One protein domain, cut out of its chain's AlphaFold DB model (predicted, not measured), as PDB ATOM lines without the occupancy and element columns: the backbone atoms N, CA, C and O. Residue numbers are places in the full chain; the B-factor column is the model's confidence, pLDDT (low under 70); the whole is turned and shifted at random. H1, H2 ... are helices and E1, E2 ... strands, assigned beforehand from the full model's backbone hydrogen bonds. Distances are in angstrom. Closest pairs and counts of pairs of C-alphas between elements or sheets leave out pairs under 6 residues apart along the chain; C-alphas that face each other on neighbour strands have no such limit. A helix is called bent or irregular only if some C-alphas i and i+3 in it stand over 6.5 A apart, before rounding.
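What this domain is: This is residues 50 to 190 and 231 to 243 of the 585 residues of the protein "DgyrCDS3610" of Dimorphilus gyrociliatus (UniProt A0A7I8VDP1). A long, twisted sheet of six strands, E1 E7 E8 E9 E10 E13, has the kinked helix H1 over one face and a small sheet, E6 E11 E12, over part of the opposite face. A second small sheet, E2 E3 E4 E5, curled like part of a barrel, makes a head at one end of the longest axis. The printed part has 154 residues, with one named helix followed by 13 named strands; its class is mostly strand, and each sheet is antiparallel in the order just written. The whole is compact, with a radius of gyration of the C-alphas of 16.2 A, but elongated, spanning 53 by 34 by 25 A.

How they stand to each other: H1, residues 50 to 66, has a kink of 67 degrees near residue 60 and is irregular, with C-alphas 60 and 63 7.6 A apart; 9 of its 13 O i to N i+4 pairs are within hydrogen-bond range. E1, residues 70 to 75, is an edge strand beside E7, residues 129 to 137, with N 73 and O 134 within hydrogen-bond range at 2.9 A. H1 is on their sheet, two layers with a helix on one face; the closest C-alphas of H1 and E7 are those of Glu 54 and Val 133, 6.5 A apart. E2, residues 87 to 89, E3, 93 to 96, E4, 104 to 107, and E5, 110 to 114, form a meander, each strand the antiparallel neighbour of the one before; N 88 and O 95 are 2.9 A apart, N 94 and O 104 2.9 A, N 105 and O 113 2.9 A. E5 runs on into E6, residues 117 to 124, at 77 degrees. E7, E8, residues 142 to 151, E9, 154 to 164, and E10, 171 to 179, form another meander; N 146 and O 133 are 2.8 A apart, N 145 and O 160 2.8 A, N 159 and O 177 2.8 A. The closest C-alphas of E2 and E9 are those of Gly 89 and Ala 164, 5.1 A apart. E11, residues 186 to 190, is between E6 and E12, residues 231 to 233, with N 124 and O 189 at 2.9 A and N 188 and O 231 at 2.8 A. Their sheet and the six-stranded one form a sandwich, two sheets face to face, the facing parts 8.8 A centre to centre and the strands at 33 degrees. E13, residues 238 to 243, is the other edge strand, beside E10, with N 176 and O 241 at 3.0 A.

Where its parts are: H1 begins at C-alpha 50 (108.932, 17.469, -84.541) and is 23.2 A long. E9 is 33.1 A from first to last C-alpha, E8 28.6 A. E13 ends at C-alpha 243 (120.531, -1.418, -70.083).

The domain as a whole: The two C-alphas farthest apart are those of Asp 108 and Ala 183, 54.1 A. Residues 191 to 230 are not printed; C-alphas 190 and 231 are 7.3 A apart across the cut. The link from E1 to E2, 11 residues, is long. The mean pLDDT of the printed part is 92.0, and no printed residue is under 70.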
ATOM      1  N   ILE A  50     109.266  18.781 -85.107       88.44
ATOM      2  CA  ILE A  50     108.932  17.469 -84.541       88.44
ATOM      3  C   ILE A  50     108.702  16.431 -85.643       88.44
ATOM      4  O   ILE A  50     109.244  15.332 -85.559       88.44
ATOM      5  N   LEU A  51     108.029  16.815 -86.733       88.62
ATOM      6  CA  LEU A  51     107.821  15.955 -87.905       88.62
ATOM      7  C   LEU A  51     109.149  15.641 -88.605       88.62
ATOM      8  O   LEU A  51     109.376  14.522 -89.053       88.62
ATOM      9  N   LEU A  52     110.068  16.612 -88.659       89.19
ATOM     10  CA  LEU A  52     111.406  16.389 -89.214       89.19
ATOM     11  C   LEU A  52     112.225  15.396 -88.370       89.19
ATOM     12  O   LEU A  52     113.041  14.643 -88.907       89.19
ATOM     13  N   CYS A  53     112.033  15.405 -87.049       89.62
ATOM     14  CA  CYS A  53     112.664  14.452 -86.141       89.62
ATOM     15  C   CYS A  53     112.145  13.024 -86.384       89.62
ATOM     16  O   CYS A  53     112.956  12.106 -86.531       89.62
ATOM     17  N   GLU A  54     110.826  12.856 -86.535       91.06
ATOM     18  CA  GLU A  54     110.195  11.582 -86.907       91.06
ATOM     19  C   GLU A  54     110.712  11.078 -88.265       91.06
ATOM     20  O   GLU A  54     111.225   9.962 -88.363       91.06
ATOM     21  N   GLU A  55     110.689  11.919 -89.304       90.56
ATOM     22  CA  GLU A  55     111.149  11.558 -90.652       90.56
ATOM     23  C   GLU A  55     112.624  11.120 -90.656       90.56
ATOM     24  O   GLU A  55     112.992  10.111 -91.266       90.56
ATOM     25  N   ARG A  56     113.483  11.835 -89.916       90.94
ATOM     26  CA  ARG A  56     114.897  11.470 -89.768       90.94
ATOM     27  C   ARG A  56     115.067  10.115 -89.079       90.94
ATOM     28  O   ARG A  56     115.972   9.373 -89.460       90.94
ATOM     29  N   SER A  57     114.227   9.797 -88.094       90.81
ATOM     30  CA  SER A  57     114.261   8.505 -87.396       90.81
ATOM     31  C   SER A  57     113.856   7.336 -88.301       90.81
ATOM     32  O   SER A  57     114.422   6.251 -88.198       90.81
ATOM     33  N   LEU A  58     112.953   7.579 -89.257       93.62
ATOM     34  CA  LEU A  58     112.473   6.577 -90.211       93.62
ATOM     35  C   LEU A  58     113.379   6.385 -91.423       93.62
ATOM     36  O   LEU A  58     113.343   5.328 -92.057       93.62
ATOM     37  N   HIS A  59     114.222   7.367 -91.739       94.00
ATOM     38  CA  HIS A  59     115.102   7.325 -92.904       94.00
ATOM     39  C   HIS A  59     115.928   6.021 -93.040       94.00
ATOM     40  O   HIS A  59     116.005   5.487 -94.151       94.00
ATOM     41  N   PRO A  60     116.526   5.446 -91.971       95.06
ATOM     42  CA  PRO A  60     117.249   4.171 -92.056       95.06
ATOM     43  C   PRO A  60     116.370   2.979 -92.468       95.06
ATOM     44  O   PRO A  60     116.882   2.007 -93.023       95.06
ATOM     45  N   TYR A  61     115.061   3.060 -92.221       95.50
ATOM     46  CA  TYR A  61     114.102   1.969 -92.384       95.50
ATOM     47  C   TYR A  61     113.293   2.041 -93.681       95.50
ATOM     48  O   TYR A  61     112.634   1.066 -94.024       95.50
ATOM     49  N   LEU A  62     113.385   3.124 -94.465       93.88
ATOM     50  CA  LEU A  62     112.577   3.324 -95.681       93.88
ATOM     51  C   LEU A  62     112.615   2.144 -96.665       93.88
ATOM     52  O   LEU A  62     111.595   1.795 -97.255       93.88
ATOM     53  N   ARG A  63     113.781   1.505 -96.833       94.69
ATOM     54  CA  ARG A  63     113.910   0.313 -97.687       94.69
ATOM     55  C   ARG A  63     113.234  -0.913 -97.071       94.69
ATOM     56  O   ARG A  63     112.595  -1.654 -97.799       94.69
ATOM     57  N   ALA A  64     113.387  -1.120 -95.766       94.38
ATOM     58  CA  ALA A  64     112.774  -2.251 -95.071       94.38
ATOM     59  C   ALA A  64     111.244  -2.110 -95.021       94.38
ATOM     60  O   ALA A  64     110.523  -3.087 -95.185       94.38
ATOM     61  N   LEU A  65     110.739  -0.883 -94.869       93.44
ATOM     62  CA  LEU A  65     109.309  -0.582 -94.919       93.44
ATOM     63  C   LEU A  65     108.718  -0.889 -96.301       93.44
ATOM     64  O   LEU A  65     107.646  -1.481 -96.390       93.44
ATOM     65  N   SER A  66     109.423  -0.543 -97.385       91.75
ATOM     66  CA  SER A  66     108.939  -0.814 -98.746       91.75
ATOM     67  C   SER A  66     109.011  -2.288 -99.154       91.75
ATOM     68  O   SER A  66     108.236  -2.709-100.010       91.75
ATOM     69  N   SER A  67     109.902  -3.079 -98.549       91.62
ATOM     70  CA  SER A  67     110.010  -4.528 -98.766       91.62
ATOM     71  C   SER A  67     109.205  -5.374 -97.777       91.62
ATOM     72  O   SER A  67     109.274  -6.599 -97.855       91.62
ATOM     73  N   HIS A  68     108.425  -4.756 -96.881       93.94
ATOM     74  CA  HIS A  68     107.708  -5.444 -95.799       93.94
ATOM     75  C   HIS A  68     108.618  -6.188 -94.800       93.94
ATOM     76  O   HIS A  68     108.184  -7.130 -94.137       93.94
ATOM     77  N   ASP A  69     109.874  -5.759 -94.673       94.94
ATOM     78  CA  ASP A  69     110.843  -6.262 -93.690       94.94
ATOM     79  C   ASP A  69     110.823  -5.456 -92.378       94.94
ATOM     80  O   ASP A  69     111.491  -5.816 -91.408       94.94
ATOM     81  N   ALA A  70     110.060  -4.363 -92.338       96.44
ATOM     82  CA  ALA A  70     109.774  -3.593 -91.137       96.44
ATOM     83  C   ALA A  70     108.326  -3.087 -91.137       96.44
ATOM     84  O   ALA A  70     107.713  -2.934 -92.198       96.44
ATOM     85  N   LEU A  71     107.800  -2.790 -89.948       95.56
ATOM     86  CA  LEU A  71     106.543  -2.064 -89.759       95.56
ATOM     87  C   LEU A  71     106.781  -0.799 -88.941       95.56
ATOM     88  O   LEU A  71     107.740  -0.729 -88.172       95.56
ATOM     89  N   VAL A  72     105.903   0.183 -89.123       95.31
ATOM     90  CA  VAL A  72     105.940   1.468 -88.428       95.31
ATOM     91  C   VAL A  72     104.563   1.803 -87.873       95.31
ATOM     92  O   VAL A  72     103.554   1.560 -88.537       95.31
ATOM     93  N   GLU A  73     104.559   2.347 -86.665       94.31
ATOM     94  CA  GLU A  73     103.409   2.960 -86.013       94.31
ATOM     95  C   GLU A  73     103.839   4.315 -85.435       94.31
ATOM     96  O   GLU A  73     104.906   4.432 -84.822       94.31
ATOM     97  N   HIS A  74     103.027   5.347 -85.656       93.62
ATOM     98  CA  HIS A  74     103.231   6.672 -85.083       93.62
ATOM     99  C   HIS A  74     102.424   6.829 -83.789       93.62
ATOM    100  O   HIS A  74     101.342   6.274 -83.618       93.62
ATOM    101  N   GLU A  75     102.929   7.650 -82.875       90.94
ATOM    102  CA  GLU A  75     102.238   8.077 -81.662       90.94
ATOM    103  C   GLU A  75     102.134   9.618 -81.684       90.94
ATOM    104  O   GLU A  75     103.134  10.302 -81.425       90.94
ATOM    105  N   PRO A  76     100.956  10.205 -81.991       88.94
ATOM    106  CA  PRO A  76      99.669   9.554 -82.276       88.94
ATOM    107  C   PRO A  76      99.605   8.893 -83.665       88.94
ATOM    108  O   PRO A  76     100.238   9.370 -84.608       88.94
ATOM    109  N   SER A  77      98.788   7.839 -83.778       88.44
ATOM    110  CA  SER A  77      98.653   7.016 -84.991       88.44
ATOM    111  C   SER A  77      98.117   7.804 -86.188       88.44
ATOM    112  O   SER A  77      97.229   8.655 -86.047       88.44
ATOM    113  N   VAL A  78      98.664   7.518 -87.373       89.50
ATOM    114  CA  VAL A  78      98.240   8.094 -88.660       89.50
ATOM    115  C   VAL A  78      97.496   7.063 -89.515       89.50
ATOM    116  O   VAL A  78      97.634   5.861 -89.324       89.50
ATOM    117  N   ALA A  79      96.682   7.520 -90.472       83.75
ATOM    118  CA  ALA A  79      95.791   6.647 -91.246       83.75
ATOM    119  C   ALA A  79      96.531   5.605 -92.109       83.75
ATOM    120  O   ALA A  79      95.959   4.576 -92.463       83.75
ATOM    121  N   GLU A  80      97.781   5.885 -92.472       83.50
ATOM    122  CA  GLU A  80      98.647   4.991 -93.233       83.50
ATOM    123  C   GLU A  80      99.341   3.924 -92.369       83.50
ATOM    124  O   GLU A  80      99.930   2.993 -92.929       83.50
ATOM    125  N   ASP A  81      99.284   4.041 -91.037       84.94
ATOM    126  CA  ASP A  81      99.924   3.092 -90.132       84.94
ATOM    127  C   ASP A  81      99.255   1.723 -90.206       84.94
ATOM    128  O   ASP A  81      98.034   1.575 -90.307       84.94
ATOM    129  N   LYS A  82     100.088   0.688 -90.117       84.25
ATOM    130  CA  LYS A  82      99.609  -0.681 -89.974       84.25
ATOM    131  C   LYS A  82      99.516  -0.995 -88.492       84.25
ATOM    132  O   LYS A  82     100.470  -0.768 -87.761       84.25
ATOM    133  N   THR A  83      98.405  -1.580 -88.065       86.88
ATOM    134  CA  THR A  83      98.251  -2.057 -86.689       86.88
ATOM    135  C   THR A  83      99.100  -3.310 -86.466       86.88
ATOM    136  O   THR A  83      98.953  -4.303 -87.187       86.88
ATOM    137  N   PHE A  84      99.980  -3.280 -85.467       94.00
ATOM    138  CA  PHE A  84     100.734  -4.435 -84.982       94.00
ATOM    139  C   PHE A  84     101.075  -4.245 -83.502       94.00
ATOM    140  O   PHE A  84     101.045  -3.132 -82.996       94.00
ATOM    141  N   LEU A  85     101.447  -5.325 -82.815       95.25
ATOM    142  CA  LEU A  85     102.015  -5.236 -81.472       95.25
ATOM    143  C   LEU A  85     103.551  -5.190 -81.551       95.25
ATOM    144  O   LEU A  85     104.152  -6.173 -82.011       95.25
ATOM    145  N   PRO A  86     104.220  -4.117 -81.089       95.88
ATOM    146  CA  PRO A  86     105.667  -4.111 -80.918       95.88
ATOM    147  C   PRO A  86     106.045  -5.177 -79.887       95.88
ATOM    148  O   PRO A  86     105.726  -5.048 -78.710       95.88
ATOM    149  N   TYR A  87     106.683  -6.259 -80.322       97.19
ATOM    150  CA  TYR A  87     106.968  -7.427 -79.487       97.19
ATOM    151  C   TYR A  87     108.377  -7.924 -79.762       97.19
ATOM    152  O   TYR A  87     108.804  -7.935 -80.914       97.19
ATOM    153  N   VAL A  88     109.073  -8.392 -78.731       97.81
ATOM    154  CA  VAL A  88     110.359  -9.082 -78.869       97.81
ATOM    155  C   VAL A  88     110.334 -10.402 -78.109       97.81
ATOM    156  O   VAL A  88     109.762 -10.505 -77.027       97.81
ATOM    157  N   GLY A  89     110.997 -11.420 -78.649       97.38
ATOM    158  CA  GLY A  89     111.148 -12.702 -77.971       97.38
ATOM    159  C   GLY A  89     112.241 -13.562 -78.588       97.38
ATOM    160  O   GLY A  89     112.613 -13.392 -79.752       97.38
ATOM    161  N   ASN A  90     112.764 -14.488 -77.789       97.00
ATOM    162  CA  ASN A  90     113.795 -15.444 -78.203       97.00
ATOM    163  C   ASN A  90     113.385 -16.909 -77.974       97.00
ATOM    164  O   ASN A  90     114.220 -17.802 -78.096       97.00
ATOM    165  N   GLY A  91     112.118 -17.151 -77.624       95.69
ATOM    166  CA  GLY A  91     111.562 -18.468 -77.308       95.69
ATOM    167  C   GLY A  91     111.726 -18.950 -75.868       95.69
ATOM    168  O   GLY A  91     111.051 -19.902 -75.487       95.69
ATOM    169  N   TYR A  92     112.543 -18.284 -75.053       94.69
ATOM    170  CA  TYR A  92     112.625 -18.536 -73.608       94.69
ATOM    171  C   TYR A  92     111.773 -17.545 -72.828       94.69
ATOM    172  O   TYR A  92     111.043 -17.925 -71.908       94.69
ATOM    173  N   PHE A  93     111.846 -16.286 -73.250       96.31
ATOM    174  CA  PHE A  93     110.966 -15.225 -72.810       96.31
ATOM    175  C   PHE A  93     110.636 -14.270 -73.962       96.31
ATOM    176  O   PHE A  93     111.276 -14.281 -75.021       96.31
ATOM    177  N   GLY A  94     109.629 -13.433 -73.746       96.50
ATOM    178  CA  GLY A  94     109.248 -12.365 -74.654       96.50
ATOM    179  C   GLY A  94     108.332 -11.366 -73.970       96.50
ATOM    180  O   GLY A  94     107.817 -11.629 -72.885       96.50
ATOM    181  N   LEU A  95     108.194 -10.196 -74.569       96.00
ATOM    182  CA  LEU A  95     107.376  -9.110 -74.052       96.00
ATOM    183  C   LEU A  95     106.980  -8.163 -75.179       96.00
ATOM    184  O   LEU A  95     107.741  -7.965 -76.134       96.00
ATOM    185  N   SER A  96     105.812  -7.550 -75.029       95.38
ATOM    186  CA  SER A  96     105.471  -6.326 -75.737       95.38
ATOM    187  C   SER A  96     106.416  -5.184 -75.327       95.38
ATOM    188  O   SER A  96     107.037  -5.204 -74.264       95.38
ATOM    189  N   VAL A  97     106.591  -4.204 -76.211       91.69
ATOM    190  CA  VAL A  97     107.440  -3.024 -76.001       91.69
ATOM    191  C   VAL A  97     106.548  -1.811 -75.743       91.69
ATOM    192  O   VAL A  97     106.494  -0.855 -76.508       91.69
ATOM    193  N   LEU A  98     105.806  -1.903 -74.645       85.50
ATOM    194  CA  LEU A  98     104.944  -0.869 -74.069       85.50
ATOM    195  C   LEU A  98     105.462  -0.489 -72.667       85.50
ATOM    196  O   LEU A  98     106.224  -1.249 -72.063       85.50
ATOM    197  N   HIS A  99     105.033   0.650 -72.118       71.25
ATOM    198  CA  HIS A  99     105.507   1.148 -70.813       71.25
ATOM    199  C   HIS A  99     105.344   0.138 -69.655       71.25
ATOM    200  O   HIS A  99     106.294  -0.084 -68.911       71.25
ATOM    201  N   ASP A 100     104.195  -0.539 -69.554       75.44
ATOM    202  CA  ASP A 100     103.874  -1.463 -68.445       75.44
ATOM    203  C   ASP A 100     103.950  -2.942 -68.843       75.44
ATOM    204  O   ASP A 100     103.256  -3.810 -68.302       75.44
ATOM    205  N   SER A 101     104.786  -3.244 -69.834       84.25
ATOM    206  CA  SER A 101     104.870  -4.594 -70.381       84.25
ATOM    207  C   SER A 101     105.404  -5.574 -69.353       84.25
ATOM    208  O   SER A 101     106.325  -5.279 -68.583       84.25
ATOM    209  N   ARG A 102     104.833  -6.774 -69.369       89.31
ATOM    210  CA  ARG A 102     105.270  -7.890 -68.536       89.31
ATOM    211  C   ARG A 102     106.081  -8.856 -69.373       89.31
ATOM    212  O   ARG A 102     105.799  -9.067 -70.549       89.31
ATOM    213  N   VAL A 103     107.073  -9.473 -68.747       94.06
ATOM    214  CA  VAL A 103     107.815 -10.564 -69.378       94.06
ATOM    215  C   VAL A 103     106.995 -11.841 -69.310       94.06
ATOM    216  O   VAL A 103     106.590 -12.254 -68.228       94.06
ATOM    217  N   TYR A 104     106.818 -12.508 -70.439       94.88
ATOM    218  CA  TYR A 104     106.230 -13.835 -70.521       94.88
ATOM    219  C   TYR A 104     107.315 -14.882 -70.726       94.88
ATOM    220  O   TYR A 104     108.230 -14.682 -71.522       94.88
ATOM    221  N   ILE A 105     107.205 -16.013 -70.035       94.69
ATOM    222  CA  ILE A 105     108.085 -17.171 -70.207       94.69
ATOM    223  C   ILE A 105     107.330 -18.345 -70.815       94.69
ATOM    224  O   ILE A 105     106.098 -18.394 -70.835       94.69
ATOM    225  N   GLN A 106     108.094 -19.324 -71.293       90.25
ATOM    226  CA  GLN A 106     107.533 -20.518 -71.903       90.25
ATOM    227  C   GLN A 106     106.585 -21.255 -70.946       90.25
ATOM    228  O   GLN A 106     106.981 -21.679 -69.856       90.25
ATOM    229  N   ASN A 107     105.368 -21.501 -71.409       86.38
ATOM    230  CA  ASN A 107     104.403 -22.413 -70.824       86.38
ATOM    231  C   ASN A 107     103.710 -23.177 -71.961       86.38
ATOM    232  O   ASN A 107     103.235 -22.590 -72.933       86.38
ATOM    233  N   ASP A 108     103.726 -24.504 -71.866       84.50
ATOM    234  CA  ASP A 108     103.381 -25.412 -72.961       84.50
ATOM    235  C   ASP A 108     104.203 -25.155 -74.240       84.50
ATOM    236  O   ASP A 108     105.405 -25.430 -74.279       84.50
ATOM    237  N   ARG A 109     103.560 -24.660 -75.305       86.81
ATOM    238  CA  ARG A 109     104.165 -24.450 -76.633       86.81
ATOM    239  C   ARG A 109     104.632 -23.016 -76.870       86.81
ATOM    240  O   ARG A 109     105.364 -22.795 -77.825       86.81
ATOM    241  N   THR A 110     104.205 -22.057 -76.050       91.00
ATOM    242  CA  THR A 110     104.404 -20.620 -76.303       91.00
ATOM    243  C   THR A 110     104.796 -19.861 -75.046       91.00
ATOM    244  O   THR A 110     104.834 -20.412 -73.948       91.00
ATOM    245  N   LEU A 111     105.107 -18.576 -75.196       92.00
ATOM    246  CA  LEU A 111     105.456 -17.683 -74.096       92.00
ATOM    247  C   LEU A 111     104.185 -17.129 -73.439       92.00
ATOM    248  O   LEU A 111     103.816 -15.990 -73.688       92.00
ATOM    249  N   SER A 112     103.481 -17.955 -72.661       92.06
ATOM    250  CA  SER A 112     102.151 -17.618 -72.119       92.06
ATOM    251  C   SER A 112     102.088 -17.352 -70.621       92.06
ATOM    252  O   SER A 112     101.075 -16.872 -70.119       92.06
ATOM    253  N   GLU A 113     103.165 -17.616 -69.885       92.69
ATOM    254  CA  GLU A 113     103.184 -17.409 -68.440       92.69
ATOM    255  C   GLU A 113     103.792 -16.048 -68.103       92.69
ATOM    256  O   GLU A 113     105.002 -15.859 -68.232       92.69
ATOM    257  N   GLY A 114     102.954 -15.100 -67.682       91.31
ATOM    258  CA  GLY A 114     103.382 -13.749 -67.324       91.31
ATOM    259  C   GLY A 114     104.123 -13.698 -65.987       91.31
ATOM    260  O   GLY A 114     103.685 -14.261 -64.987       91.31
ATOM    261  N   LEU A 115     105.232 -12.969 -65.955       91.19
ATOM    262  CA  LEU A 115     105.999 -12.659 -64.758       91.19
ATOM    263  C   LEU A 115     105.677 -11.244 -64.277       91.19
ATOM    264  O   LEU A 115     105.493 -10.325 -65.073       91.19
ATOM    265  N   GLY A 116     105.693 -11.044 -62.961       88.25
ATOM    266  CA  GLY A 116     105.627  -9.720 -62.336       88.25
ATOM    267  C   GLY A 116     106.934  -8.932 -62.471       88.25
ATOM    268  O   GLY A 116     107.462  -8.478 -61.466       88.25
ATOM    269  N   ILE A 117     107.502  -8.820 -63.675       90.25
ATOM    270  CA  ILE A 117     108.655  -7.952 -63.964       90.25
ATOM    271  C   ILE A 117     108.386  -7.086 -65.188       90.25
ATOM    272  O   ILE A 117     107.926  -7.581 -66.219       90.25
ATOM    273  N   SER A 118     108.761  -5.816 -65.072       90.75
ATOM    274  CA  SER A 118     108.666  -4.804 -66.124       90.75
ATOM    275  C   SER A 118     110.036  -4.137 -66.279       90.75
ATOM    276  O   SER A 118     110.322  -3.129 -65.631       90.75
ATOM    277  N   PRO A 119     110.935  -4.752 -67.071       89.44
ATOM    278  CA  PRO A 119     112.335  -4.343 -67.161       89.44
ATOM    279  C   PRO A 119     112.584  -3.197 -68.150       89.44
ATOM    280  O   PRO A 119     113.733  -2.788 -68.299       89.44
ATOM    281  N   ILE A 120     111.551  -2.715 -68.850       91.25
ATOM    282  CA  ILE A 120     111.680  -1.644 -69.842       91.25
ATOM    283  C   ILE A 120     111.865  -0.313 -69.115       91.25
ATOM    284  O   ILE A 120     111.040   0.079 -68.293       91.25
ATOM    285  N   ILE A 121     112.941   0.391 -69.454       90.75
ATOM    286  CA  ILE A 121     113.130   1.779 -69.048       90.75
ATOM    287  C   ILE A 121     112.290   2.674 -69.942       90.75
ATOM    288  O   ILE A 121     112.325   2.545 -71.169       90.75
ATOM    289  N   SER A 122     111.640   3.656 -69.332       86.94
ATOM    290  CA  SER A 122     111.093   4.786 -70.059       86.94
ATOM    291  C   SER A 122     111.737   6.099 -69.639       86.94
ATOM    292  O   SER A 122     112.125   6.272 -68.486       86.94
ATOM    293  N   ALA A 123     111.893   7.009 -70.599       87.88
ATOM    294  CA  ALA A 123     112.460   8.328 -70.371       87.88
ATOM    295  C   ALA A 123     111.483   9.397 -70.863       87.88
ATOM    296  O   ALA A 123     110.964   9.309 -71.978       87.88
ATOM    297  N   GLN A 124     111.233  10.407 -70.035       86.44
ATOM    298  CA  GLN A 124     110.291  11.480 -70.338       86.44
ATOM    299  C   GLN A 124     110.899  12.849 -70.025       86.44
ATOM    300  O   GLN A 124     111.528  13.050 -68.989       86.44
ATOM    301  N   ALA A 125     110.682  13.814 -70.920       85.19
ATOM    302  CA  ALA A 125     110.969  15.221 -70.661       85.19
ATOM    303  C   ALA A 125     109.655  15.922 -70.282       85.19
ATOM    304  O   ALA A 125     108.844  16.246 -71.154       85.19
ATOM    305  N   LYS A 126     109.410  16.122 -68.981       79.62
ATOM    306  CA  LYS A 126     108.169  16.753 -68.504       79.62
ATOM    307  C   LYS A 126     108.023  18.176 -69.048       79.62
ATOM    308  O   LYS A 126     108.973  18.951 -69.050       79.62
ATOM    309  N   GLY A 127     106.804  18.525 -69.460       77.94
ATOM    310  CA  GLY A 127     106.447  19.882 -69.893       77.94
ATOM    311  C   GLY A 127     106.666  20.186 -71.379       77.94
ATOM    312  O   GLY A 127     106.390  21.309 -71.795       77.94
ATOM    313  N   TYR A 128     107.104  19.212 -72.184       84.00
ATOM    314  CA  TYR A 128     107.303  19.379 -73.626       84.00
ATOM    315  C   TYR A 128     106.300  18.569 -74.448       84.00
ATOM    316  O   TYR A 128     105.860  17.496 -74.040       84.00
ATOM    317  N   ILE A 129     105.963  19.077 -75.636       85.62
ATOM    318  CA  ILE A 129     105.169  18.338 -76.621       85.62
ATOM    319  C   ILE A 129     106.047  17.218 -77.177       85.62
ATOM    320  O   ILE A 129     107.156  17.480 -77.652       85.62
ATOM    321  N   SER A 130     105.546  15.986 -77.123       90.94
ATOM    322  CA  SER A 130     106.242  14.808 -77.631       90.94
ATOM    323  C   SER A 130     105.431  14.077 -78.686       90.94
ATOM    324  O   SER A 130     104.219  13.926 -78.547       90.94
ATOM    325  N   ARG A 131     106.127  13.540 -79.682       93.06
ATOM    326  CA  ARG A 131     105.616  12.499 -80.572       93.06
ATOM    327  C   ARG A 131     106.599  11.344 -80.591       93.06
ATOM    328  O   ARG A 131     107.778  11.541 -80.278       93.06
ATOM    329  N   ALA A 132     106.124  10.156 -80.923       92.56
ATOM    330  CA  ALA A 132     106.985   8.995 -81.026       92.56
ATOM    331  C   ALA A 132     106.709   8.205 -82.296       92.56
ATOM    332  O   ALA A 132     105.635   8.274 -82.883       92.56
ATOM    333  N   VAL A 133     107.712   7.444 -82.697       94.69
ATOM    334  CA  VAL A 133     107.623   6.498 -83.796       94.69
ATOM    335  C   VAL A 133     108.175   5.176 -83.305       94.69
ATOM    336  O   VAL A 133     109.275   5.126 -82.745       94.69
ATOM    337  N   VAL A 134     107.412   4.114 -83.519       95.69
ATOM    338  CA  VAL A 134     107.795   2.747 -83.192       95.69
ATOM    339  C   VAL A 134     108.009   1.987 -84.489       95.69
ATOM    340  O   VAL A 134     107.120   1.893 -85.329       95.69
ATOM    341  N   VAL A 135     109.206   1.437 -84.652       96.81
ATOM    342  CA  VAL A 135     109.581   0.595 -85.781       96.81
ATOM    343  C   VAL A 135     109.843  -0.813 -85.279       96.81
ATOM    344  O   VAL A 135     110.698  -1.030 -84.421       96.81
ATOM    345  N   LEU A 136     109.143  -1.785 -85.852       97.69
ATOM    346  CA  LEU A 136     109.465  -3.196 -85.695       97.69
ATOM    347  C   LEU A 136     110.288  -3.646 -86.903       97.69
ATOM    348  O   LEU A 136     109.750  -3.839 -87.991       97.69
ATOM    349  N   ASP A 137     111.595  -3.815 -86.714       97.75
ATOM    350  CA  ASP A 137     112.513  -4.338 -87.727       97.75
ATOM    351  C   ASP A 137     112.499  -5.871 -87.671       97.75
ATOM    352  O   ASP A 137     113.165  -6.488 -86.832       97.75
ATOM    353  N   LEU A 138     111.717  -6.494 -88.558       97.62
ATOM    354  CA  LEU A 138     111.512  -7.945 -88.581       97.62
ATOM    355  C   LEU A 138     112.796  -8.682 -88.967       97.62
ATOM    356  O   LEU A 138     113.102  -9.735 -88.401       97.62
ATOM    357  N   LEU A 139     113.564  -8.123 -89.910       96.19
ATOM    358  CA  LEU A 139     114.783  -8.736 -90.440       96.19
ATOM    359  C   LEU A 139     115.877  -8.861 -89.374       96.19
ATOM    360  O   LEU A 139     116.660  -9.812 -89.385       96.19
ATOM    361  N   ASN A 140     115.951  -7.884 -88.471       97.69
ATOM    362  CA  ASN A 140     116.932  -7.839 -87.389       97.69
ATOM    363  C   ASN A 140     116.353  -8.267 -86.031       97.69
ATOM    364  O   ASN A 140     117.117  -8.489 -85.090       97.69
ATOM    365  N   GLY A 141     115.030  -8.377 -85.938       97.88
ATOM    366  CA  GLY A 141     114.270  -8.695 -84.739       97.88
ATOM    367  C   GLY A 141     114.531  -7.740 -83.587       97.88
ATOM    368  O   GLY A 141     114.879  -8.178 -82.488       97.88
ATOM    369  N   ILE A 142     114.394  -6.448 -83.873       98.25
ATOM    370  CA  ILE A 142     114.576  -5.341 -82.933       98.25
ATOM    371  C   ILE A 142     113.343  -4.448 -83.021       98.25
ATOM    372  O   ILE A 142     112.872  -4.147 -84.117       98.25
ATOM    373  N   VAL A 143     112.860  -3.994 -81.869       97.88
ATOM    374  CA  VAL A 143     111.911  -2.881 -81.805       97.88
ATOM    375  C   VAL A 143     112.695  -1.615 -81.498       97.88
ATOM    376  O   VAL A 143     113.444  -1.573 -80.523       97.88
ATOM    377  N   GLU A 144     112.541  -0.591 -82.328       96.38
ATOM    378  CA  GLU A 144     113.095   0.738 -82.101       96.38
ATOM    379  C   GLU A 144     111.965   1.727 -81.839       96.38
ATOM    380  O   GLU A 144     111.090   1.913 -82.677       96.38
ATOM    381  N   ARG A 145     112.003   2.395 -80.689       95.12
ATOM    382  CA  ARG A 145     111.107   3.499 -80.360       95.12
ATOM    383  C   ARG A 145     111.904   4.791 -80.311       95.12
ATOM    384  O   ARG A 145     112.819   4.917 -79.496       95.12
ATOM    385  N   THR A 146     111.560   5.746 -81.168       95.12
ATOM    386  CA  THR A 146     112.153   7.085 -81.172       95.12
ATOM    387  C   THR A 146     111.126   8.110 -80.721       95.12
ATOM    388  O   THR A 146     110.105   8.289 -81.371       95.12
ATOM    389  N   GLN A 147     111.404   8.790 -79.612       94.25
ATOM    390  CA  GLN A 147     110.606   9.893 -79.084       94.25
ATOM    391  C   GLN A 147     111.283  11.223 -79.402       94.25
ATOM    392  O   GLN A 147     112.478  11.397 -79.157       94.25
ATOM    393  N   CYS A 148     110.507  12.172 -79.908       94.00
ATOM    394  CA  CYS A 148     110.944  13.516 -80.249       94.00
ATOM    395  C   CYS A 148     110.210  14.524 -79.361       94.00
ATOM    396  O   CYS A 148     108.984  14.589 -79.395       94.00
ATOM    397  N   PHE A 149     110.957  15.315 -78.591       92.81
ATOM    398  CA  PHE A 149     110.430  16.363 -77.714       92.81
ATOM    399  C   PHE A 149     110.740  17.735 -78.309       92.81
ATOM    400  O   PHE A 149     111.909  18.059 -78.540       92.81
ATOM    401  N   GLN A 150     109.711  18.544 -78.559       89.38
ATOM    402  CA  GLN A 150     109.862  19.853 -79.189       89.38
ATOM    403  C   GLN A 150     110.272  20.929 -78.180       89.38
ATOM    404  O   GLN A 150     109.535  21.235 -77.241       89.38
ATOM    405  N   LEU A 151     111.438  21.538 -78.414       85.88
ATOM    406  CA  LEU A 151     112.001  22.639 -77.633       85.88
ATOM    407  C   LEU A 151     112.302  23.822 -78.569       85.88
ATOM    408  O   LEU A 151     113.379  23.933 -79.162       85.88
ATOM    409  N   GLY A 152     111.323  24.714 -78.735       81.38
ATOM    410  CA  GLY A 152     111.428  25.847 -79.658       81.38
ATOM    411  C   GLY A 152     111.527  25.383 -81.116       81.38
ATOM    412  O   GLY A 152     110.616  24.737 -81.629       81.38
ATOM    413  N   SER A 153     112.629  25.718 -81.795       81.75
ATOM    414  CA  SER A 153     112.875  25.339 -83.198       81.75
ATOM    415  C   SER A 153     113.671  24.040 -83.372       81.75
ATOM    416  O   SER A 153     114.039  23.705 -84.498       81.75
ATOM    417  N   VAL A 154     114.000  23.335 -82.286       85.88
ATOM    418  CA  VAL A 154     114.831  22.120 -82.304       85.88
ATOM    419  C   VAL A 154     114.158  21.030 -81.463       85.88
ATOM    420  O   VAL A 154     113.335  21.326 -80.602       85.88
ATOM    421  N   CYS A 155     114.475  19.760 -81.718       89.75
ATOM    422  CA  CYS A 155     113.935  18.630 -80.960       89.75
ATOM    423  C   CYS A 155     115.029  17.863 -80.219       89.75
ATOM    424  O   CYS A 155     116.101  17.615 -80.773       89.75
ATOM    425  N   VAL A 156     114.725  17.445 -78.994       91.50
ATOM    426  CA  VAL A 156     115.495  16.430 -78.267       91.50
ATOM    427  C   VAL A 156     114.980  15.063 -78.698       91.50
ATOM    428  O   VAL A 156     113.774  14.825 -78.675       91.50
ATOM    429  N   GLY A 157     115.886  14.181 -79.112       93.38
ATOM    430  CA  GLY A 157     115.549  12.833 -79.567       93.38
ATOM    431  C   GLY A 157     115.995  11.783 -78.559       93.38
ATOM    432  O   GLY A 157     117.152  11.803 -78.132       93.38
ATOM    433  N   ILE A 158     115.104  10.858 -78.214       94.38
ATOM    434  CA  ILE A 158     115.408   9.655 -77.434       94.38
ATOM    435  C   ILE A 158     115.101   8.447 -78.310       94.38
ATOM    436  O   ILE A 158     113.944   8.178 -78.610       94.38
ATOM    437  N   THR A 159     116.129   7.706 -78.704       95.19
ATOM    438  CA  THR A 159     116.000   6.465 -79.469       95.19
ATOM    439  C   THR A 159     116.313   5.287 -78.566       95.19
ATOM    440  O   THR A 159     117.401   5.199 -78.000       95.19
ATOM    441  N   THR A 160     115.369   4.363 -78.470       95.56
ATOM    442  CA  THR A 160     115.449   3.163 -77.646       95.56
ATOM    443  C   THR A 160     115.310   1.939 -78.535       95.56
ATOM    444  O   THR A 160     114.275   1.764 -79.169       95.56
ATOM    445  N   LYS A 161     116.320   1.071 -78.570       96.88
ATOM    446  CA  LYS A 161     116.255  -0.226 -79.257       96.88
ATOM    447  C   LYS A 161     116.153  -1.346 -78.247       96.88
ATOM    448  O   LYS A 161     116.969  -1.401 -77.337       96.88
ATOM    449  N   ILE A 162     115.203  -2.252 -78.426       97.50
ATOM    450  CA  ILE A 162     114.962  -3.365 -77.509       97.50
ATOM    451  C   ILE A 162     115.012  -4.678 -78.284       97.50
ATOM    452  O   ILE A 162     114.450  -4.789 -79.376       97.50
ATOM    453  N   TYR A 163     115.699  -5.676 -77.723       98.12
ATOM    454  CA  TYR A 163     115.734  -7.030 -78.272       98.12
ATOM    455  C   TYR A 163     116.002  -8.104 -77.214       98.12
ATOM    456  O   TYR A 163     116.849  -7.956 -76.333       98.12
ATOM    457  N   ALA A 164     115.298  -9.231 -77.348       97.75
ATOM    458  CA  ALA A 164     115.588 -10.466 -76.626       97.75
ATOM    459  C   ALA A 164     116.653 -11.255 -77.402       97.75
ATOM    460  O   ALA A 164     116.421 -11.677 -78.537       97.75
ATOM    461  N   HIS A 165     117.832 -11.433 -76.814       97.81
ATOM    462  CA  HIS A 165     118.995 -11.946 -77.530       97.81
ATOM    463  C   HIS A 165     118.819 -13.424 -77.909       97.81
ATOM    464  O   HIS A 165     118.527 -14.264 -77.057       97.81
ATOM    465  N   ARG A 166     119.065 -13.771 -79.182       95.69
ATOM    466  CA  ARG A 166     118.898 -15.157 -79.673       95.69
ATOM    467  C   ARG A 166     120.034 -16.130 -79.325       95.69
ATOM    468  O   ARG A 166     119.757 -17.268 -78.989       95.69
ATOM    469  N   THR A 167     121.300 -15.706 -79.371       94.50
ATOM    470  CA  THR A 167     122.457 -16.554 -78.982       94.50
ATOM    471  C   THR A 167     122.642 -16.676 -77.463       94.50
ATOM    472  O   THR A 167     123.195 -17.656 -76.972       94.50
ATOM    473  N   LYS A 168     122.237 -15.654 -76.703       95.62
ATOM    474  CA  LYS A 168     122.362 -15.577 -75.246       95.62
ATOM    475  C   LYS A 168     120.951 -15.566 -74.650       95.62
ATOM    476  O   LYS A 168     120.420 -14.488 -74.398       95.62
ATOM    477  N   PRO A 169     120.332 -16.742 -74.451       94.06
ATOM    478  CA  PRO A 169     118.891 -16.856 -74.236       94.06
ATOM    479  C   PRO A 169     118.385 -16.186 -72.956       94.06
ATOM    480  O   PRO A 169     117.191 -15.941 -72.839       94.06
ATOM    481  N   SER A 170     119.275 -15.862 -72.016       96.56
ATOM    482  CA  SER A 170     118.940 -15.160 -70.780       96.56
ATOM    483  C   SER A 170     118.902 -13.634 -70.908       96.56
ATOM    484  O   SER A 170     118.486 -12.985 -69.961       96.56
ATOM    485  N   LEU A 171     119.330 -13.025 -72.021       97.56
ATOM    486  CA  LEU A 171     119.555 -11.574 -72.080       97.56
ATOM    487  C   LEU A 171     118.447 -10.811 -72.810       97.56
ATOM    488  O   LEU A 171     118.171 -11.065 -73.984       97.56
ATOM    489  N   LEU A 172     117.890  -9.810 -72.133       97.56
ATOM    490  CA  LEU A 172     117.130  -8.708 -72.715       97.56
ATOM    491  C   LEU A 172     118.023  -7.463 -72.716       97.56
ATOM    492  O   LEU A 172     118.583  -7.107 -71.675       97.56
ATOM    493  N   ILE A 173     118.165  -6.820 -73.874       97.25
ATOM    494  CA  ILE A 173     118.997  -5.627 -74.033       97.25
ATOM    495  C   ILE A 173     118.124  -4.460 -74.487       97.25
ATOM    496  O   ILE A 173     117.294  -4.611 -75.388       97.25
ATOM    497  N   GLN A 174     118.353  -3.302 -73.871       95.81
ATOM    498  CA  GLN A 174     117.791  -2.017 -74.246       95.81
ATOM    499  C   GLN A 174     118.928  -1.008 -74.484       95.81
ATOM    500  O   GLN A 174     119.623  -0.604 -73.552       95.81
ATOM    501  N   ASP A 175     119.117  -0.593 -75.734       95.12
ATOM    502  CA  ASP A 175     120.107   0.416 -76.116       95.12
ATOM    503  C   ASP A 175     119.427   1.780 -76.199       95.12
ATOM    504  O   ASP A 175     118.567   1.998 -77.055       95.12
ATOM    505  N   ILE A 176     119.822   2.706 -75.324       94.62
ATOM    506  CA  ILE A 176     119.218   4.038 -75.232       94.62
ATOM    507  C   ILE A 176     120.221   5.066 -75.738       94.62
ATOM    508  O   ILE A 176     121.363   5.125 -75.278       94.62
ATOM    509  N   ARG A 177     119.782   5.889 -76.691       95.06
ATOM    510  CA  ARG A 177     120.532   7.009 -77.259       95.06
ATOM    511  C   ARG A 177     119.727   8.282 -77.106       95.06
ATOM    512  O   ARG A 177     118.617   8.383 -77.613       95.06
ATOM    513  N   ILE A 178     120.313   9.260 -76.440       94.19
ATOM    514  CA  ILE A 178     119.708  10.562 -76.194       94.19
ATOM    515  C   ILE A 178     120.559  11.611 -76.898       94.19
ATOM    516  O   ILE A 178     121.778  11.642 -76.726       94.19
ATOM    517  N   SER A 179     119.921  12.480 -77.674       93.38
ATOM    518  CA  SER A 179     120.567  13.593 -78.365       93.38
ATOM    519  C   SER A 179     119.891  14.898 -77.977       93.38
ATOM    520  O   SER A 179     118.711  15.093 -78.274       93.38
ATOM    521  N   ASN A 180     120.652  15.809 -77.367       92.75
ATOM    522  CA  ASN A 180     120.215  17.159 -77.039       92.75
ATOM    523  C   ASN A 180     120.922  18.188 -77.944       92.75
ATOM    524  O   ASN A 180     121.974  18.710 -77.581       92.75
ATOM    525  N   PRO A 181     120.362  18.510 -79.119       91.12
ATOM    526  CA  PRO A 181     120.903  19.545 -80.000       91.12
ATOM    527  C   PRO A 181     120.556  20.980 -79.558       91.12
ATOM    528  O   PRO A 181     120.879  21.923 -80.279       91.12
ATOM    529  N   THR A 182     119.860  21.168 -78.434       88.56
ATOM    530  CA  THR A 182     119.453  22.501 -77.968       88.56
ATOM    531  C   THR A 182     120.619  23.254 -77.322       88.56
ATOM    532  O   THR A 182     121.659  22.664 -77.021       88.56
ATOM    533  N   ALA A 183     120.433  24.563 -77.124       88.75
ATOM    534  CA  ALA A 183     121.407  25.449 -76.484       88.75
ATOM    535  C   ALA A 183     121.418  25.347 -74.944       88.75
ATOM    536  O   ALA A 183     122.264  25.955 -74.289       88.75
ATOM    537  N   GLU A 184     120.485  24.592 -74.360       89.19
ATOM    538  CA  GLU A 184     120.303  24.471 -72.916       89.19
ATOM    539  C   GLU A 184     120.414  23.006 -72.473       89.19
ATOM    540  O   GLU A 184     120.167  22.083 -73.257       89.19
ATOM    541  N   PRO A 185     120.841  22.741 -71.228       91.00
ATOM    542  CA  PRO A 185     120.799  21.393 -70.690       91.00
ATOM    543  C   PRO A 185     119.349  20.936 -70.491       91.00
ATOM    544  O   PRO A 185     118.508  21.698 -70.025       91.00
ATOM    545  N   VAL A 186     119.076  19.668 -70.795       90.94
ATOM    546  CA  VAL A 186     117.752  19.055 -70.625       90.94
ATOM    547  C   VAL A 186     117.856  17.942 -69.598       90.94
ATOM    548  O   VAL A 186     118.761  17.110 -69.675       90.94
ATOM    549  N   THR A 187     116.936  17.936 -68.636       91.62
ATOM    550  CA  THR A 187     116.825  16.873 -67.634       91.62
ATOM    551  C   THR A 187     115.676  15.955 -68.012       91.62
ATOM    552  O   THR A 187     114.571  16.420 -68.288       91.62
ATOM    553  N   LEU A 188     115.966  14.660 -68.065       91.69
ATOM    554  CA  LEU A 188     115.014  13.604 -68.361       91.69
ATOM    555  C   LEU A 188     114.705  12.835 -67.086       91.69
ATOM    556  O   LEU A 188     115.634  12.438 -66.380       91.69
ATOM    557  N   ASP A 189     113.424  12.587 -66.860       91.75
ATOM    558  CA  ASP A 189     112.954  11.671 -65.831       91.75
ATOM    559  C   ASP A 189     113.009  10.252 -66.385       91.75
ATOM    560  O   ASP A 189     112.584  10.000 -67.517       91.75
ATOM    561  N   ILE A 190     113.562   9.338 -65.598       91.12
ATOM    562  CA  ILE A 190     113.753   7.941 -65.964       91.12
ATOM    563  C   ILE A 190     112.946   7.079 -65.018       91.12
ATOM    564  O   ILE A 190     113.149   7.092 -63.805       91.12
ATOM    565  N   LEU A 231     118.412  11.939 -65.583       92.38
ATOM    566  CA  LEU A 231     119.644  12.212 -66.328       92.38
ATOM    567  C   LEU A 231     119.619  13.620 -66.918       92.38
ATOM    568  O   LEU A 231     118.690  13.983 -67.635       92.38
ATOM    569  N   THR A 232     120.679  14.392 -66.683       92.25
ATOM    570  CA  THR A 232     120.859  15.719 -67.288       92.25
ATOM    571  C   THR A 232     121.846  15.649 -68.451       92.25
ATOM    572  O   THR A 232     123.008  15.273 -68.279       92.25
ATOM    573  N   ILE A 233     121.401  16.054 -69.641       92.81
ATOM    574  CA  ILE A 233     122.194  16.067 -70.871       92.81
ATOM    575  C   ILE A 233     122.563  17.509 -71.204       92.81
ATOM    576  O   ILE A 233     121.694  18.361 -71.384       92.81
ATOM    577  N   LYS A 234     123.867  17.782 -71.308       94.00
ATOM    578  CA  LYS A 234     124.396  19.113 -71.641       94.00
ATOM    579  C   LYS A 234     123.933  19.577 -73.030       94.00
ATOM    580  O   LYS A 234     123.667  18.755 -73.904       94.00
ATOM    581  N   SER A 235     123.900  20.894 -73.225       91.31
ATOM    582  CA  SER A 235     123.679  21.541 -74.527       91.31
ATOM    583  C   SER A 235     124.594  20.958 -75.610       91.31
ATOM    584  O   SER A 235     125.796  20.811 -75.386       91.31
ATOM    585  N   GLY A 236     124.037  20.649 -76.783       90.25
ATOM    586  CA  GLY A 236     124.752  20.026 -77.907       90.25
ATOM    587  C   GLY A 236     125.300  18.615 -77.632       90.25
ATOM    588  O   GLY A 236     126.077  18.095 -78.432       90.25
ATOM    589  N   GLY A 237     124.955  18.013 -76.492       91.31
ATOM    590  CA  GLY A 237     125.477  16.729 -76.045       91.31
ATOM    591  C   GLY A 237     124.669  15.533 -76.545       91.31
ATOM    592  O   GLY A 237     123.480  15.632 -76.853       91.31
ATOM    593  N   ALA A 238     125.313  14.369 -76.550       93.81
ATOM    594  CA  ALA A 238     124.662  13.081 -76.750       93.81
ATOM    595  C   ALA A 238     125.120  12.087 -75.676       93.81
ATOM    596  O   ALA A 238     126.273  12.121 -75.242       93.81
ATOM    597  N   LEU A 239     124.217  11.202 -75.261       93.81
ATOM    598  CA  LEU A 239     124.470  10.137 -74.295       93.81
ATOM    599  C   LEU A 239     123.988   8.808 -74.880       93.81
ATOM    600  O   LEU A 239     122.904   8.741 -75.453       93.81
ATOM    601  N   SER A 240     124.783   7.749 -74.731       92.94
ATOM    602  CA  SER A 240     124.406   6.394 -75.136       92.94
ATOM    603  C   SER A 240     124.814   5.410 -74.052       92.94
ATOM    604  O   SER A 240     125.952   5.462 -73.587       92.94
ATOM    605  N   PHE A 241     123.919   4.501 -73.681       91.19
ATOM    606  CA  PHE A 241     124.218   3.430 -72.732       91.19
ATOM    607  C   PHE A 241     123.370   2.183 -73.004       91.19
ATOM    608  O   PHE A 241     122.343   2.246 -73.683       91.19
ATOM    609  N   HIS A 242     123.835   1.053 -72.474       92.12
ATOM    610  CA  HIS A 242     123.165  -0.241 -72.555       92.12
ATOM    611  C   HIS A 242     122.509  -0.543 -71.213       92.12
ATOM    612  O   HIS A 242     123.194  -0.577 -70.190       92.12
ATOM    613  N   HIS A 243     121.209  -0.806 -71.215       94.25
ATOM    614  CA  HIS A 243     120.531  -1.418 -70.083       94.25
ATOM    615  C   HIS A 243     120.317  -2.897 -70.371       94.25
ATOM    616  O   HIS A 243     119.853  -3.286 -71.442       94.25
TER     617      HIS A 243